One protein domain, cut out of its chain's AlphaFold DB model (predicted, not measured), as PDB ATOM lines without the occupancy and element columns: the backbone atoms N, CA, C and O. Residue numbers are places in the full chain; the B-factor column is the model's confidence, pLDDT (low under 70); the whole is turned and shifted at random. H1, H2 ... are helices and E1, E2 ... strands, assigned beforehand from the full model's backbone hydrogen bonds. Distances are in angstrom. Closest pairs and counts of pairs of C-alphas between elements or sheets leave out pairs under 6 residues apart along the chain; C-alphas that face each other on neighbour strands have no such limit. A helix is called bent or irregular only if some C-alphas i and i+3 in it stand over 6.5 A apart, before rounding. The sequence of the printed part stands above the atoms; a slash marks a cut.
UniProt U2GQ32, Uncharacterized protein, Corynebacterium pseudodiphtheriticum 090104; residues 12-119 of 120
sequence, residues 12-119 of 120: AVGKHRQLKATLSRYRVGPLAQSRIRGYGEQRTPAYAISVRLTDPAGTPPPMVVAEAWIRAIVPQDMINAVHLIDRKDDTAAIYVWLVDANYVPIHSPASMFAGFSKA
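This is residues 12 to 119 of the 120 residues of an uncharacterized protein of Corynebacterium pseudodiphtheriticum 090104 (UniProt U2GQ32). A long, strongly twisted sheet of four antiparallel strands has helix H2 slantwise over one face, while H1 lies beyond one end of the E1 and E2 pair, at one end of the longest axis. Three short helices complete it: H3 grazes the sheet, H4 is over E4, and H5 ends the printed part near E3. The 108 printed residues hold five named helices and four named strands in the order E1 H1 E2 H2 H3 E3 E4 H4 H5; the sheet order is E1, E2, E4, E3, and the class is mixed. The whole is compact, with a radius of gyration of the C-alphas of 14.4 A, and elongated, spanning 45 by 28 by 18 A.

E1, residues 17 to 27, is an edge strand antiparallel to E2, residues 47 to 54, with N 22 and O 52 2.8 A apart, within hydrogen-bond range. H1, residues 30 to 38, between them in the chain, is not on the sheet. H2, residues 63 to 73, is on the sheet at a height of 8.9 A, making two layers, helix on one face of a sheet; it lies over E2, at 39 degrees on the local plane, slantwise to the strands. H3, residues 76 to 81, only grazes the sheet with residues 78 to 81; it is irregular, C-alphas 77 and 80 being 7.6 A apart. E3, residues 83 to 85, and E4, residues 92 to 99, form a hairpin, with N 83 and O 96 2.8 A apart. E4 is also antiparallel to E2, with N 49 and O 97 2.9 A apart. E2, H2, H3 and E3 form a split strand-helix-strand unit, two strands running the same way with E4 between them, and its crossover is right-handed. The closest C-alphas of H2 and E4 are those of Ala 66 and Ala 93, 6.8 A. H4, residues 110 to 113, is on the sheet at a height of 7.9 A, only just over E4, with 3 of its 4 C-alphas on that strand. H5, residues 116 to 119, only grazes the sheet with residues 116 to 117. Every O i to N i+4 pair is within hydrogen-bond range in H1 and H2; H3 has 0 of 2, with 1 of 3 O i to N i+3 pairs, and H4 and H5 are too short for an i+4 pair.

E1 begins at C-alpha 17, (130.808, 125.698, 87.345), and is 33.1 A long. E2 measures 22.7 A, H2 15.7 A and E4 22.3 A. H5 ends at C-alpha 119, (140.620, 119.394, 113.165).

The two C-alphas farthest apart are those of Lys 15 and Gly 38, 46.4 A. The printed part has no cut, and none of its links is long. The mean pLDDT of the printed part is 90.2, with residues 88 to 90 and 116 to 119 under 70.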
ATOM      1  N   ALA A  12     129.716 118.675  88.933       87.75
ATOM      2  CA  ALA A  12     129.308 119.653  87.929       87.75
ATOM      3  C   ALA A  12     128.137 120.509  88.436       87.75
ATOM      4  O   ALA A  12     127.158 119.996  88.962       87.75
ATOM      5  N   VAL A  13     128.209 121.822  88.260       84.25
ATOM      6  CA  VAL A  13     127.165 122.772  88.651       84.25
ATOM      7  C   VAL A  13     126.763 123.545  87.400       84.25
ATOM      8  O   VAL A  13     127.407 124.520  87.006       84.25
ATOM      9  N   GLY A  14     125.719 123.068  86.723       82.50
ATOM     10  CA  GLY A  14     125.369 123.560  85.391       82.50
ATOM     11  C   GLY A  14     126.501 123.334  84.378       82.50
ATOM     12  O   GLY A  14     127.294 122.403  84.510       82.50
ATOM     13  N   LYS A  15     126.577 124.185  83.347       77.31
ATOM     14  CA  LYS A  15     127.538 124.019  82.239       77.31
ATOM     15  C   LYS A  15     128.947 124.549  82.524       77.31
ATOM     16  O   LYS A  15     129.890 124.105  81.883       77.31
ATOM     17  N   HIS A  16     129.094 125.498  83.451       76.38
ATOM     18  CA  HIS A  16     130.326 126.296  83.572       76.38
ATOM     19  C   HIS A  16     130.933 126.335  84.975       76.38
ATOM     20  O   HIS A  16     131.978 126.951  85.160       76.38
ATOM     21  N   ARG A  17     130.310 125.696  85.970       82.94
ATOM     22  CA  ARG A  17     130.808 125.698  87.345       82.94
ATOM     23  C   ARG A  17     131.033 124.281  87.835       82.94
ATOM     24  O   ARG A  17     130.371 123.341  87.403       82.94
ATOM     25  N   GLN A  18     131.995 124.126  88.731       91.38
ATOM     26  CA  GLN A  18     132.297 122.858  89.373       91.38
ATOM     27  C   GLN A  18     132.577 123.098  90.851       91.38
ATOM     28  O   GLN A  18     133.119 124.137  91.210       91.38
ATOM     29  N   LEU A  19     132.253 122.124  91.692       93.50
ATOM     30  CA  LEU A  19     132.775 122.030  93.051       93.50
ATOM     31  C   LEU A  19     133.721 120.837  93.143       93.50
ATOM     32  O   LEU A  19     133.584 119.852  92.414       93.50
ATOM     33  N   LYS A  20     134.683 120.899  94.059       94.62
ATOM     34  CA  LYS A  20     135.449 119.722  94.476       94.62
ATOM     35  C   LYS A  20     134.874 119.221  95.785       94.62
ATOM     36  O   LYS A  20     134.743 119.998  96.724       94.62
ATOM     37  N   ALA A  21     134.562 117.934  95.840       94.50
ATOM     38  CA  ALA A  21     134.136 117.255  97.050       94.50
ATOM     39  C   ALA A  21     135.246 116.326  97.525       94.50
ATOM     40  O   ALA A  21     135.764 115.526  96.748       94.50
ATOM     41  N   THR A  22     135.594 116.417  98.801       93.75
ATOM     42  CA  THR A  22     136.450 115.441  99.476       93.75
ATOM     43  C   THR A  22     135.615 114.724 100.519       93.75
ATOM     44  O   THR A  22     135.016 115.376 101.374       93.75
ATOM     45  N   LEU A  23     135.571 113.396 100.437       92.88
ATOM     46  CA  LEU A  23     134.812 112.557 101.354       92.88
ATOM     47  C   LEU A  23     135.764 111.864 102.328       92.88
ATOM     48  O   LEU A  23     136.676 111.144 101.920       92.88
ATOM     49  N   SER A  24     135.506 112.040 103.617       92.50
ATOM     50  CA  SER A  24     136.248 111.408 104.701       92.50
ATOM     51  C   SER A  24     135.325 110.562 105.569       92.50
ATOM     52  O   SER A  24     134.146 110.868 105.744       92.50
ATOM     53  N   ARG A  25     135.883 109.491 106.138       92.94
ATOM     54  CA  ARG A  25     135.189 108.576 107.047       92.94
ATOM     55  C   ARG A  25     136.035 108.354 108.290       92.94
ATOM     56  O   ARG A  25     137.191 107.951 108.181       92.94
ATOM     57  N   TYR A  26     135.425 108.520 109.456       92.50
ATOM     58  CA  TYR A  26     136.068 108.346 110.756       92.50
ATOM     59  C   TYR A  26     135.316 107.292 111.556       92.50
ATOM     60  O   TYR A  26     134.090 107.326 111.601       92.50
ATOM     61  N   ARG A  27     136.023 106.343 112.179       94.88
ATOM     62  CA  ARG A  27     135.385 105.365 113.075       94.88
ATOM     63  C   ARG A  27     134.887 106.068 114.332       94.88
ATOM     64  O   ARG A  27     135.617 106.852 114.932       94.88
ATOM     65  N   VAL A  28     133.662 105.755 114.733       95.19
ATOM     66  CA  VAL A  28     133.083 106.258 115.978       95.19
ATOM     67  C   VAL A  28     133.549 105.369 117.126       95.19
ATOM     68  O   VAL A  28     133.393 104.151 117.083       95.19
ATOM     69  N   GLY A  29     134.157 105.981 118.143       94.62
ATOM     70  CA  GLY A  29     134.624 105.274 119.336       94.62
ATOM     71  C   GLY A  29     133.524 105.063 120.390       94.62
ATOM     72  O   GLY A  29     132.478 105.718 120.330       94.62
ATOM     73  N   PRO A  30     133.779 104.225 121.413       94.50
ATOM     74  CA  PRO A  30     132.785 103.865 122.432       94.50
ATOM     75  C   PRO A  30     132.177 105.061 123.177       94.50
ATOM     76  O   PRO A  30     130.979 105.089 123.448       94.50
ATOM     77  N   LEU A  31     132.977 106.095 123.468       92.31
ATOM     78  CA  LEU A  31     132.490 107.301 124.145       92.31
ATOM     79  C   LEU A  31     131.441 108.048 123.308       92.31
ATOM     80  O   LEU A  31     130.424 108.495 123.832       92.31
ATOM     81  N   ALA A  32     131.677 108.172 122.002       92.50
ATOM     82  CA  ALA A  32     130.740 108.821 121.095       92.50
ATOM     83  C   ALA A  32     129.473 107.971 120.896       92.50
ATOM     84  O   ALA A  32     128.376 108.521 120.900       92.50
ATOM     85  N   GLN A  33     129.600 106.640 120.829       95.50
ATOM     86  CA  GLN A  33     128.447 105.729 120.821       95.50
ATOM     87  C   GLN A  33     127.581 105.888 122.080       95.50
ATOM     88  O   GLN A  33     126.362 105.984 121.975       95.50
ATOM     89  N   SER A  34     128.207 105.982 123.258       94.12
ATOM     90  CA  SER A  34     127.502 106.192 124.529       94.12
ATOM     91  C   SER A  34     126.723 107.514 124.552       94.12
ATOM     92  O   SER A  34     125.560 107.540 124.946       94.12
ATOM     93  N   ARG A  35     127.313 108.603 124.039       94.06
ATOM     94  CA  ARG A  35     126.629 109.904 123.924       94.06
ATOM     95  C   ARG A  35     125.405 109.853 123.010       94.06
ATOM     96  O   ARG A  35     124.379 110.425 123.355       94.06
ATOM     97  N   ILE A  36     125.500 109.158 121.875       95.25
ATOM     98  CA  ILE A  36     124.369 108.984 120.948       95.25
ATOM     99  C   ILE A  36     123.256 108.146 121.574       95.25
ATOM    100  O   ILE A  36     122.087 108.508 121.464       95.25
ATOM    101  N   ARG A  37     123.606 107.098 122.325       94.06
ATOM    102  CA  ARG A  37     122.620 106.343 123.105       94.06
ATOM    103  C   ARG A  37     121.932 107.219 124.155       94.06
ATOM    104  O   ARG A  37     120.715 107.171 124.284       94.06
ATOM    105  N   GLY A  38     122.691 108.053 124.868       92.50
ATOM    106  CA  GLY A  38     122.148 109.014 125.837       92.50
ATOM    107  C   GLY A  38     121.259 110.096 125.213       92.50
ATOM    108  O   GLY A  38     120.391 110.634 125.891       92.50
ATOM    109  N   TYR A  39     121.433 110.383 123.920       91.81
ATOM    110  CA  TYR A  39     120.551 111.256 123.140       91.81
ATOM    111  C   TYR A  39     119.208 110.590 122.771       91.81
ATOM    112  O   TYR A  39     118.279 111.277 122.361       91.81
ATOM    113  N   GLY A  40     119.079 109.270 122.946       93.38
ATOM    114  CA  GLY A  40     117.847 108.515 122.696       93.38
ATOM    115  C   GLY A  40     117.846 107.703 121.398       93.38
ATOM    116  O   GLY A  40     116.903 106.951 121.152       93.38
ATOM    117  N   GLU A  41     118.901 107.794 120.586       93.44
ATOM    118  CA  GLU A  41     119.063 106.943 119.407       93.44
ATOM    119  C   GLU A  41     119.458 105.517 119.822       93.44
ATOM    120  O   GLU A  41     120.359 105.308 120.636       93.44
ATOM    121  N   GLN A  42     118.790 104.523 119.235       93.06
ATOM    122  CA  GLN A  42     118.984 103.111 119.578       93.06
ATOM    123  C   GLN A  42     120.017 102.426 118.681       93.06
ATOM    124  O   GLN A  42     120.640 101.436 119.075       93.06
ATOM    125  N   ARG A  43     120.228 102.947 117.469       95.38
ATOM    126  CA  ARG A  43     121.214 102.403 116.534       95.38
ATOM    127  C   ARG A  43     122.627 102.770 116.969       95.38
ATOM    128  O   ARG A  43     122.900 103.867 117.448       95.38
ATOM    129  N   THR A  44     123.557 101.838 116.771       96.31
ATOM    130  CA  THR A  44     124.968 102.068 117.100       96.31
ATOM    131  C   THR A  44     125.659 102.788 115.940       96.31
ATOM    132  O   THR A  44     125.786 102.198 114.864       96.31
ATOM    133  N   PRO A  45     126.160 104.025 116.126       97.06
ATOM    134  CA  PRO A  45     126.926 104.695 115.088       97.06
ATOM    135  C   PRO A  45     128.280 104.006 114.904       97.06
ATOM    136  O   PRO A  45     129.016 103.757 115.865       97.06
ATOM    137  N   ALA A  46     128.612 103.705 113.653       97.62
ATOM    138  CA  ALA A  46     129.871 103.076 113.273       97.62
ATOM    139  C   ALA A  46     130.861 104.100 112.716       97.62
ATOM    140  O   ALA A  46     132.060 104.029 113.013       97.62
ATOM    141  N   TYR A  47     130.368 105.069 111.937       96.94
ATOM    142  CA  TYR A  47     131.211 106.062 111.280       96.94
ATOM    143  C   TYR A  47     130.631 107.476 111.351       96.94
ATOM    144  O   TYR A  47     129.419 107.663 111.329       96.94
ATOM    145  N   ALA A  48     131.517 108.468 111.389       96.25
ATOM    146  CA  ALA A  48     131.210 109.839 111.010       96.25
ATOM    147  C   ALA A  48     131.663 110.049 109.564       96.25
ATOM    148  O   ALA A  48     132.810 109.741 109.215       96.25
ATOM    149  N   ILE A  49     130.763 110.557 108.734       96.00
ATOM    150  CA  ILE A  49     131.021 110.900 107.340       96.00
ATOM    151  C   ILE A  49     131.175 112.407 107.262       96.00
ATOM    152  O   ILE A  49     130.327 113.126 107.777       96.00
ATOM    153  N   SER A  50     132.248 112.882 106.634       95.19
ATOM    154  CA  SER A  50     132.469 114.306 106.393       95.19
ATOM    155  C   SER A  50     132.654 114.565 104.908       95.19
ATOM    156  O   SER A  50     133.449 113.895 104.247       95.19
ATOM    157  N   VAL A  51     131.924 115.551 104.394       95.06
ATOM    158  CA  VAL A  51     132.044 116.040 103.024       95.06
ATOM    159  C   VAL A  51     132.533 117.477 103.073       95.06
ATOM    160  O   VAL A  51     131.832 118.356 103.568       95.06
ATOM    161  N   ARG A  52     133.729 117.712 102.532       93.94
ATOM    162  CA  ARG A  52     134.290 119.052 102.334       93.94
ATOM    163  C   ARG A  52     134.105 119.468 100.882       93.94
ATOM    164  O   ARG A  52     134.662 118.826  99.991       93.94
ATOM    165  N   LEU A  53     133.351 120.538 100.660       93.88
ATOM    166  CA  LEU A  53     133.086 121.124  99.349       93.88
ATOM    167  C   LEU A  53     133.869 122.423  99.189       93.88
ATOM    168  O   LEU A  53     133.797 123.285 100.055       93.88
ATOM    169  N   THR A  54     134.576 122.581  98.076       93.50
ATOM    170  CA  THR A  54     135.316 123.808  97.727       93.50
ATOM    171  C   THR A  54     135.025 124.248  96.306       93.50
ATOM    172  O   THR A  54     134.832 123.396  95.431       93.50
ATOM    173  N   ASP A  55     135.094 125.553  96.054       91.81
ATOM    174  CA  ASP A  55     135.115 126.092  94.696       91.81
ATOM    175  C   ASP A  55     136.563 126.108  94.152       91.81
ATOM    176  O   ASP A  55     137.457 126.643  94.816       91.81
ATOM    177  N   PRO A  56     136.841 125.531  92.965       89.94
ATOM    178  CA  PRO A  56     138.150 125.626  92.315       89.94
ATOM    179  C   PRO A  56     138.649 127.061  92.102       89.94
ATOM    180  O   PRO A  56     139.854 127.251  91.973       89.94
ATOM    181  N   ALA A  57     137.755 128.055  92.073       88.50
ATOM    182  CA  ALA A  57     138.120 129.468  91.978       88.50
ATOM    183  C   ALA A  57     138.786 130.024  93.253       88.50
ATOM    184  O   ALA A  57     139.210 131.177  93.261       88.50
ATOM    185  N   GLY A  58     138.872 129.238  94.334       85.94
ATOM    186  CA  GLY A  58     139.465 129.659  95.607       85.94
ATOM    187  C   GLY A  58     138.537 130.505  96.482       85.94
ATOM    188  O   GLY A  58     138.967 131.012  97.514       85.94
ATOM    189  N   THR A  59     137.271 130.650  96.090       87.75
ATOM    190  CA  THR A  59     136.232 131.343  96.860       87.75
ATOM    191  C   THR A  59     135.358 130.346  97.630       87.75
ATOM    192  O   THR A  59     135.323 129.160  97.287       87.75
ATOM    193  N   PRO A  60     134.632 130.787  98.675       88.50
ATOM    194  CA  PRO A  60     133.649 129.934  99.329       88.50
ATOM    195  C   PRO A  60     132.619 129.395  98.318       88.50
ATOM    196  O   PRO A  60     132.125 130.157  97.476       88.50
ATOM    197  N   PRO A  61     132.270 128.097  98.372       90.88
ATOM    198  CA  PRO A  61     131.252 127.548  97.489       90.88
ATOM    199  C   PRO A  61     129.883 128.183  97.801       90.88
ATOM    200  O   PRO A  61     129.595 128.481  98.961       90.88
ATOM    201  N   PRO A  62     128.981 128.346  96.816       91.25
ATOM    202  CA  PRO A  62     127.632 128.819  97.089       91.25
ATOM    203  C   PRO A  62     126.904 127.809  97.968       91.25
ATOM    204  O   PRO A  62     126.761 126.644  97.585       91.25
ATOM    205  N   MET A  63     126.398 128.266  99.111       89.62
ATOM    206  CA  MET A  63     125.776 127.387 100.101       89.62
ATOM    207  C   MET A  63     124.587 126.607  99.542       89.62
ATOM    208  O   MET A  63     124.513 125.404  99.753       89.62
ATOM    209  N   VAL A  64     123.738 127.246  98.731       91.81
ATOM    210  CA  VAL A  64     122.590 126.589  98.074       91.81
ATOM    211  C   VAL A  64     123.031 125.412  97.196       91.81
ATOM    212  O   VAL A  64     122.410 124.354  97.200       91.81
ATOM    213  N   VAL A  65     124.130 125.574  96.456       93.00
ATOM    214  CA  VAL A  65     124.660 124.522  95.576       93.00
ATOM    215  C   VAL A  65     125.299 123.407  96.397       93.00
ATOM    216  O   VAL A  65     125.113 122.230  96.092       93.00
ATOM    217  N   ALA A  66     126.055 123.770  97.433       93.25
ATOM    218  CA  ALA A  66     126.669 122.803  98.327       93.25
ATOM    219  C   ALA A  66     125.600 121.951  99.032       93.25
ATOM    220  O   ALA A  66     125.685 120.727  99.012       93.25
ATOM    221  N   GLU A  67     124.558 122.585  99.570       94.25
ATOM    222  CA  GLU A  67     123.432 121.915 100.218       94.25
ATOM    223  C   GLU A  67     122.664 121.009  99.246       94.25
ATOM    224  O   GLU A  67     122.335 119.877  99.600       94.25
ATOM    225  N   ALA A  68     122.424 121.453  98.007       94.50
ATOM    226  CA  ALA A  68     121.751 120.639  96.995       94.50
ATOM    227  C   ALA A  68     122.493 119.321  96.722       94.50
ATOM    228  O   ALA A  68     121.868 118.267  96.617       94.50
ATOM    229  N   TRP A  69     123.829 119.353  96.678       95.50
ATOM    230  CA  TRP A  69     124.631 118.137  96.545       95.50
ATOM    231  C   TRP A  69     124.521 117.214  97.757       95.50
ATOM    232  O   TRP A  69     124.416 116.004  97.585       95.50
ATOM    233  N   ILE A  70     124.501 117.766  98.970       96.00
ATOM    234  CA  ILE A  70     124.301 116.978 100.194       96.00
ATOM    235  C   ILE A  70     122.914 116.325 100.206       96.00
ATOM    236  O   ILE A  70     122.795 115.137 100.496       96.00
ATOM    237  N   ARG A  71     121.873 117.060  99.804       95.38
ATOM    238  CA  ARG A  71     120.507 116.537  99.649       95.38
ATOM    239  C   ARG A  71     120.386 115.460  98.573       95.38
ATOM    240  O   ARG A  71     119.507 114.617  98.674       95.38
ATOM    241  N   ALA A  72     121.250 115.477  97.560       93.50
ATOM    242  CA  ALA A  72     121.263 114.456  96.517       93.50
ATOM    243  C   ALA A  72     121.923 113.137  96.960       93.50
ATOM    244  O   ALA A  72     121.634 112.096  96.376       93.50
ATOM    245  N   ILE A  73     122.817 113.165  97.959       92.12
ATOM    246  CA  ILE A  73     123.547 111.971  98.431       92.12
ATOM    247  C   ILE A  73     122.981 111.375  99.724       92.12
ATOM    248  O   ILE A  73     123.222 110.203 100.007       92.12
ATOM    249  N   VAL A  74     122.265 112.166 100.524       95.50
ATOM    250  CA  VAL A  74     121.627 111.713 101.764       95.50
ATOM    251  C   VAL A  74     120.143 111.452 101.496       95.50
ATOM    252  O   VAL A  74     119.506 112.292 100.861       95.50
ATOM    253  N   PRO A  75     119.567 110.331 101.979       95.00
ATOM    254  CA  PRO A  75     118.127 110.095 101.899       95.00
ATOM    255  C   PRO A  75     117.325 111.309 102.380       95.00
ATOM    256  O   PRO A  75     117.656 111.919 103.399       95.00
ATOM    257  N   GLN A  76     116.287 111.681 101.628       94.06
ATOM    258  CA  GLN A  76     115.556 112.935 101.839       94.06
ATOM    259  C   GLN A  76     114.941 113.033 103.244       94.06
ATOM    260  O   GLN A  76     114.940 114.105 103.848       94.06
ATOM    261  N   ASP A  77     114.450 111.916 103.772       95.31
ATOM    262  CA  ASP A  77     113.886 111.766 105.115       95.31
ATOM    263  C   ASP A  77     114.934 111.868 106.239       95.31
ATOM    264  O   ASP A  77     114.582 112.076 107.399       95.31
ATOM    265  N   MET A  78     116.220 111.793 105.893       96.81
ATOM    266  CA  MET A  78     117.348 111.798 106.824       96.81
ATOM    267  C   MET A  78     118.233 113.042 106.714       96.81
ATOM    268  O   MET A  78     119.270 113.123 107.376       96.81
ATOM    269  N   ILE A  79     117.846 114.042 105.919       96.12
ATOM    270  CA  ILE A  79     118.647 115.265 105.751       96.12
ATOM    271  C   ILE A  79     118.852 116.028 107.069       96.12
ATOM    272  O   ILE A  79     119.881 116.666 107.268       96.12
ATOM    273  N   ASN A  80     117.909 115.913 108.006       95.31
ATOM    274  CA  ASN A  80     117.990 116.504 109.345       95.31
ATOM    275  C   ASN A  80     119.036 115.837 110.264       95.31
ATOM    276  O   ASN A  80     119.293 116.343 111.353       95.31
ATOM    277  N   ALA A  81     119.643 114.720 109.851       96.81
ATOM    278  CA  ALA A  81     120.791 114.129 110.535       96.81
ATOM    279  C   ALA A  81     122.125 114.796 110.145       96.81
ATOM    280  O   ALA A  81     123.150 114.518 110.775       96.81
ATOM    281  N   VAL A  82     122.124 115.647 109.111       97.38
ATOM    282  CA  VAL A  82     123.316 116.320 108.594       97.38
ATOM    283  C   VAL A  82     123.520 117.670 109.260       97.38
ATOM    284  O   VAL A  82     122.616 118.496 109.332       97.38
ATOM    285  N   HIS A  83     124.754 117.910 109.690       96.00
ATOM    286  CA  HIS A  83     125.180 119.139 110.341       96.00
ATOM    287  C   HIS A  83     126.165 119.879 109.447       96.00
ATOM    288  O   HIS A  83     127.150 119.301 108.982       96.00
ATOM    289  N   LEU A  84     125.914 121.165 109.226       93.94
ATOM    290  CA  LEU A  84     126.902 122.075 108.662       93.94
ATOM    291  C   LEU A  84     127.868 122.497 109.774       93.94
ATOM    292  O   LEU A  84     127.443 122.938 110.841       93.94
ATOM    293  N   ILE A  85     129.168 122.378 109.522       91.31
ATOM    294  CA  ILE A  85     130.198 122.898 110.417       91.31
ATOM    295  C   ILE A  85     130.452 124.354 110.050       91.31
ATOM    296  O   ILE A  85     131.114 124.644 109.055       91.31
ATOM    297  N   ASP A  86     129.905 125.253 110.864       76.06
ATOM    298  CA  ASP A  86     130.115 126.689 110.718       76.06
ATOM    299  C   ASP A  86     131.547 127.064 111.127       76.06
ATOM    300  O   ASP A  86     132.016 126.754 112.229       76.06
ATOM    301  N   ARG A  87     132.257 127.710 110.206       72.19
ATOM    302  CA  ARG A  87     133.605 128.236 110.390       72.19
ATOM    303  C   ARG A  87     133.653 129.603 109.732       72.19
ATOM    304  O   ARG A  87     133.536 129.708 108.515       72.19
ATOM    305  N   LYS A  88     133.856 130.635 110.553       60.31
ATOM    306  CA  LYS A  88     133.800 132.049 110.153       60.31
ATOM    307  C   LYS A  88     134.720 132.429 108.982       60.31
ATOM    308  O   LYS A  88     134.395 133.378 108.283       60.31
ATOM    309  N   ASP A  89     135.791 131.669 108.745       60.34
ATOM    310  CA  ASP A  89     136.850 132.020 107.787       60.34
ATOM    311  C   ASP A  89     137.119 130.931 106.724       60.34
ATOM    312  O   ASP A  89     138.173 130.933 106.085       60.34
ATOM    313  N   ASP A  90     136.221 129.953 106.542       66.94
ATOM    314  CA  ASP A  90     136.518 128.796 105.683       66.94
ATOM    315  C   ASP A  90     136.174 129.041 104.203       66.94
ATOM    316  O   ASP A  90     135.115 129.547 103.831       66.94
ATOM    317  N   THR A  91     137.074 128.598 103.326       84.31
ATOM    318  CA  THR A  91     136.887 128.574 101.862       84.31
ATOM    319  C   THR A  91     136.086 127.348 101.407       84.31
ATOM    320  O   THR A  91     136.006 127.041 100.216       84.31
ATOM    321  N   ALA A  92     135.503 126.614 102.357       89.75
ATOM    322  CA  ALA A  92     134.789 125.373 102.129       89.75
ATOM    323  C   ALA A  92     133.493 125.280 102.931       89.75
ATOM    324  O   ALA A  92     133.407 125.745 104.061       89.75
ATOM    325  N   ALA A  93     132.520 124.564 102.369       92.94
ATOM    326  CA  ALA A  93     131.357 124.095 103.110       92.94
ATOM    327  C   ALA A  93     131.616 122.660 103.588       92.94
ATOM    328  O   ALA A  93     131.869 121.768 102.771       92.94
ATOM    329  N   ILE A  94     131.582 122.439 104.904       93.81
ATOM    330  CA  ILE A  94     131.855 121.134 105.519       93.81
ATOM    331  C   ILE A  94     130.579 120.597 106.151       93.81
ATOM    332  O   ILE A  94     130.068 121.159 107.115       93.81
ATOM    333  N   TYR A  95     130.105 119.468 105.641       95.62
ATOM    334  CA  TYR A  95     128.941 118.767 106.167       95.62
ATOM    335  C   TYR A  95     129.377 117.484 106.854       95.62
ATOM    336  O   TYR A  95     130.307 116.814 106.396       95.62
ATOM    337  N   VAL A  96     128.708 117.131 107.949       96.50
ATOM    338  CA  VAL A  96     129.011 115.924 108.715       96.50
ATOM    339  C   VAL A  96     127.746 115.269 109.253       96.50
ATOM    340  O   VAL A  96     126.798 115.944 109.646       96.50
ATOM    341  N   TRP A  97     127.730 113.941 109.273       97.50
ATOM    342  CA  TRP A  97     126.681 113.153 109.920       97.50
ATOM    343  C   TRP A  97     127.232 111.811 110.399       97.50
ATOM    344  O   TRP A  97     128.314 111.377 109.987       97.50
ATOM    345  N   LEU A  98     126.494 111.152 111.292       97.62
ATOM    346  CA  LEU A  98     126.790 109.783 111.709       97.62
ATOM    347  C   LEU A  98     126.045 108.783 110.835       97.62
ATOM    348  O   LEU A  98     124.946 109.058 110.362       97.62
ATOM    349  N   VAL A  99     126.634 107.604 110.674       98.00
ATOM    350  CA  VAL A  99     126.005 106.448 110.037       98.00
ATOM    351  C   VAL A  99     126.245 105.176 110.850       98.00
ATOM    352  O   VAL A  99     127.230 105.075 111.593       98.00
ATOM    353  N   ASP A 100     125.362 104.195 110.698       97.06
ATOM    354  CA  ASP A 100     125.561 102.842 111.221       97.06
ATOM    355  C   ASP A 100     126.549 102.018 110.363       97.06
ATOM    356  O   ASP A 100     127.223 102.531 109.463       97.06
ATOM    357  N   ALA A 101     126.676 100.721 110.657       95.81
ATOM    358  CA  ALA A 101     127.562  99.815 109.921       95.81
ATOM    359  C   ALA A 101     127.147  99.597 108.451       95.81
ATOM    360  O   ALA A 101     127.995  99.236 107.635       95.81
ATOM    361  N   ASN A 102     125.878  99.856 108.122       95.94
ATOM    362  CA  ASN A 102     125.295  99.736 106.788       95.94
ATOM    363  C   ASN A 102     125.257 101.082 106.044       95.94
ATOM    364  O   ASN A 102     124.668 101.168 104.970       95.94
ATOM    365  N   TYR A 103     125.899 102.123 106.585       94.94
ATOM    366  CA  TYR A 103     125.907 103.486 106.044       94.94
ATOM    367  C   TYR A 103     124.541 104.182 106.040       94.94
ATOM    368  O   TYR A 103     124.355 105.167 105.324       94.94
ATOM    369  N   VAL A 104     123.604 103.737 106.879       96.50
ATOM    370  CA  VAL A 104     122.332 104.441 107.072       96.50
ATOM    371  C   VAL A 104     122.558 105.609 108.037       96.50
ATOM    372  O   VAL A 104     123.131 105.389 109.110       96.50
ATOM    373  N   PRO A 105     122.133 106.846 107.704       97.81
ATOM    374  CA  PRO A 105     122.289 107.987 108.598       97.81
ATOM    375  C   PRO A 105     121.644 107.778 109.972       97.81
ATOM    376  O   PRO A 105     120.620 107.107 110.116       97.81
ATOM    377  N   ILE A 106     122.252 108.389 110.984       97.00
ATOM    378  CA  ILE A 106     121.815 108.379 112.377       97.00
ATOM    379  C   ILE A 106     121.640 109.817 112.865       97.00
ATOM    380  O   ILE A 106     122.535 110.653 112.699       97.00
ATOM    381  N   HIS A 107     120.509 110.092 113.522       96.31
ATOM    382  CA  HIS A 107     120.277 111.378 114.170       96.31
ATOM    383  C   HIS A 107     121.246 111.580 115.329       96.31
ATOM    384  O   HIS A 107     121.551 110.676 116.105       96.31
ATOM    385  N   SER A 108     121.749 112.800 115.441       95.31
ATOM    386  CA  SER A 108     122.713 113.165 116.470       95.31
ATOM    387  C   SER A 108     122.593 114.649 116.792       95.31
ATOM    388  O   SER A 108     122.199 115.429 115.922       95.31
ATOM    389  N   PRO A 109     122.941 115.066 118.018       93.31
ATOM    390  CA  PRO A 109     123.012 116.476 118.346       93.31
ATOM    391  C   PRO A 109     124.272 117.098 117.726       93.31
ATOM    392  O   PRO A 109     125.341 116.481 117.719       93.31
ATOM    393  N   ALA A 110     124.177 118.356 117.281       90.88
ATOM    394  CA  ALA A 110     125.292 119.089 116.665       90.88
ATOM    395  C   ALA A 110     126.547 119.160 117.561       90.88
ATOM    396  O   ALA A 110     127.678 119.188 117.075       90.88
ATOM    397  N   SER A 111     126.360 119.116 118.888       89.75
ATOM    398  CA  SER A 111     127.437 119.111 119.887       89.75
ATOM    399  C   SER A 111     128.418 117.941 119.737       89.75
ATOM    400  O   SER A 111     129.567 118.050 120.170       89.75
ATOM    401  N   MET A 112     128.022 116.853 119.068       90.81
ATOM    402  CA  MET A 112     128.914 115.736 118.738       90.81
ATOM    403  C   MET A 112     130.083 116.146 117.840       90.81
ATOM    404  O   MET A 112     131.137 115.511 117.884       90.81
ATOM    405  N   PHE A 113     129.924 117.215 117.059       90.06
ATOM    406  CA  PHE A 113     130.881 117.619 116.032       90.06
ATOM    407  C   PHE A 113     131.670 118.882 116.383       90.06
ATOM    408  O   PHE A 113     132.454 119.362 115.569       90.06
ATOM    409  N   ALA A 114     131.565 119.381 117.617       80.75
ATOM    410  CA  ALA A 114     132.328 120.546 118.071       80.75
ATOM    411  C   ALA A 114     133.862 120.368 117.969       80.75
ATOM    412  O   ALA A 114     134.600 121.347 117.976       80.75
ATOM    413  N   GLY A 115     134.363 119.128 117.878       71.31
ATOM    414  CA  GLY A 115     135.779 118.835 117.621       71.31
ATOM    415  C   GLY A 115     136.177 118.868 116.139       71.31
ATOM    416  O   GLY A 115     137.333 119.148 115.831       71.31
ATOM    417  N   PHE A 116     135.238 118.641 115.210       66.69
ATOM    418  CA  PHE A 116     135.503 118.718 113.764       66.69
ATOM    419  C   PHE A 116     135.831 120.145 113.329       66.69
ATOM    420  O   PHE A 116     136.707 120.353 112.489       66.69
ATOM    421  N   SER A 117     135.213 121.144 113.963       57.44
ATOM    422  CA  SER A 117     135.535 122.549 113.716       57.44
ATOM    423  C   SER A 117     136.986 122.912 114.066       57.44
ATOM    424  O   SER A 117     137.468 123.914 113.558       57.44
ATOM    425  N   LYS A 118     137.706 122.082 114.839       52.28
ATOM    426  CA  LYS A 118     139.113 122.299 115.218       52.28
ATOM    427  C   LYS A 118     140.134 121.469 114.427       52.28
ATOM    428  O   LYS A 118     141.314 121.791 114.482       52.28
ATOM    429  N   ALA A 119     139.712 120.392 113.756       47.75
ATOM    430  CA  ALA A 119     140.620 119.394 113.165       47.75
ATOM    431  C   ALA A 119     140.698 119.397 111.626       47.75
ATOM    432  O   ALA A 119     141.632 118.813 111.078       47.75
TER     433      ALA A 119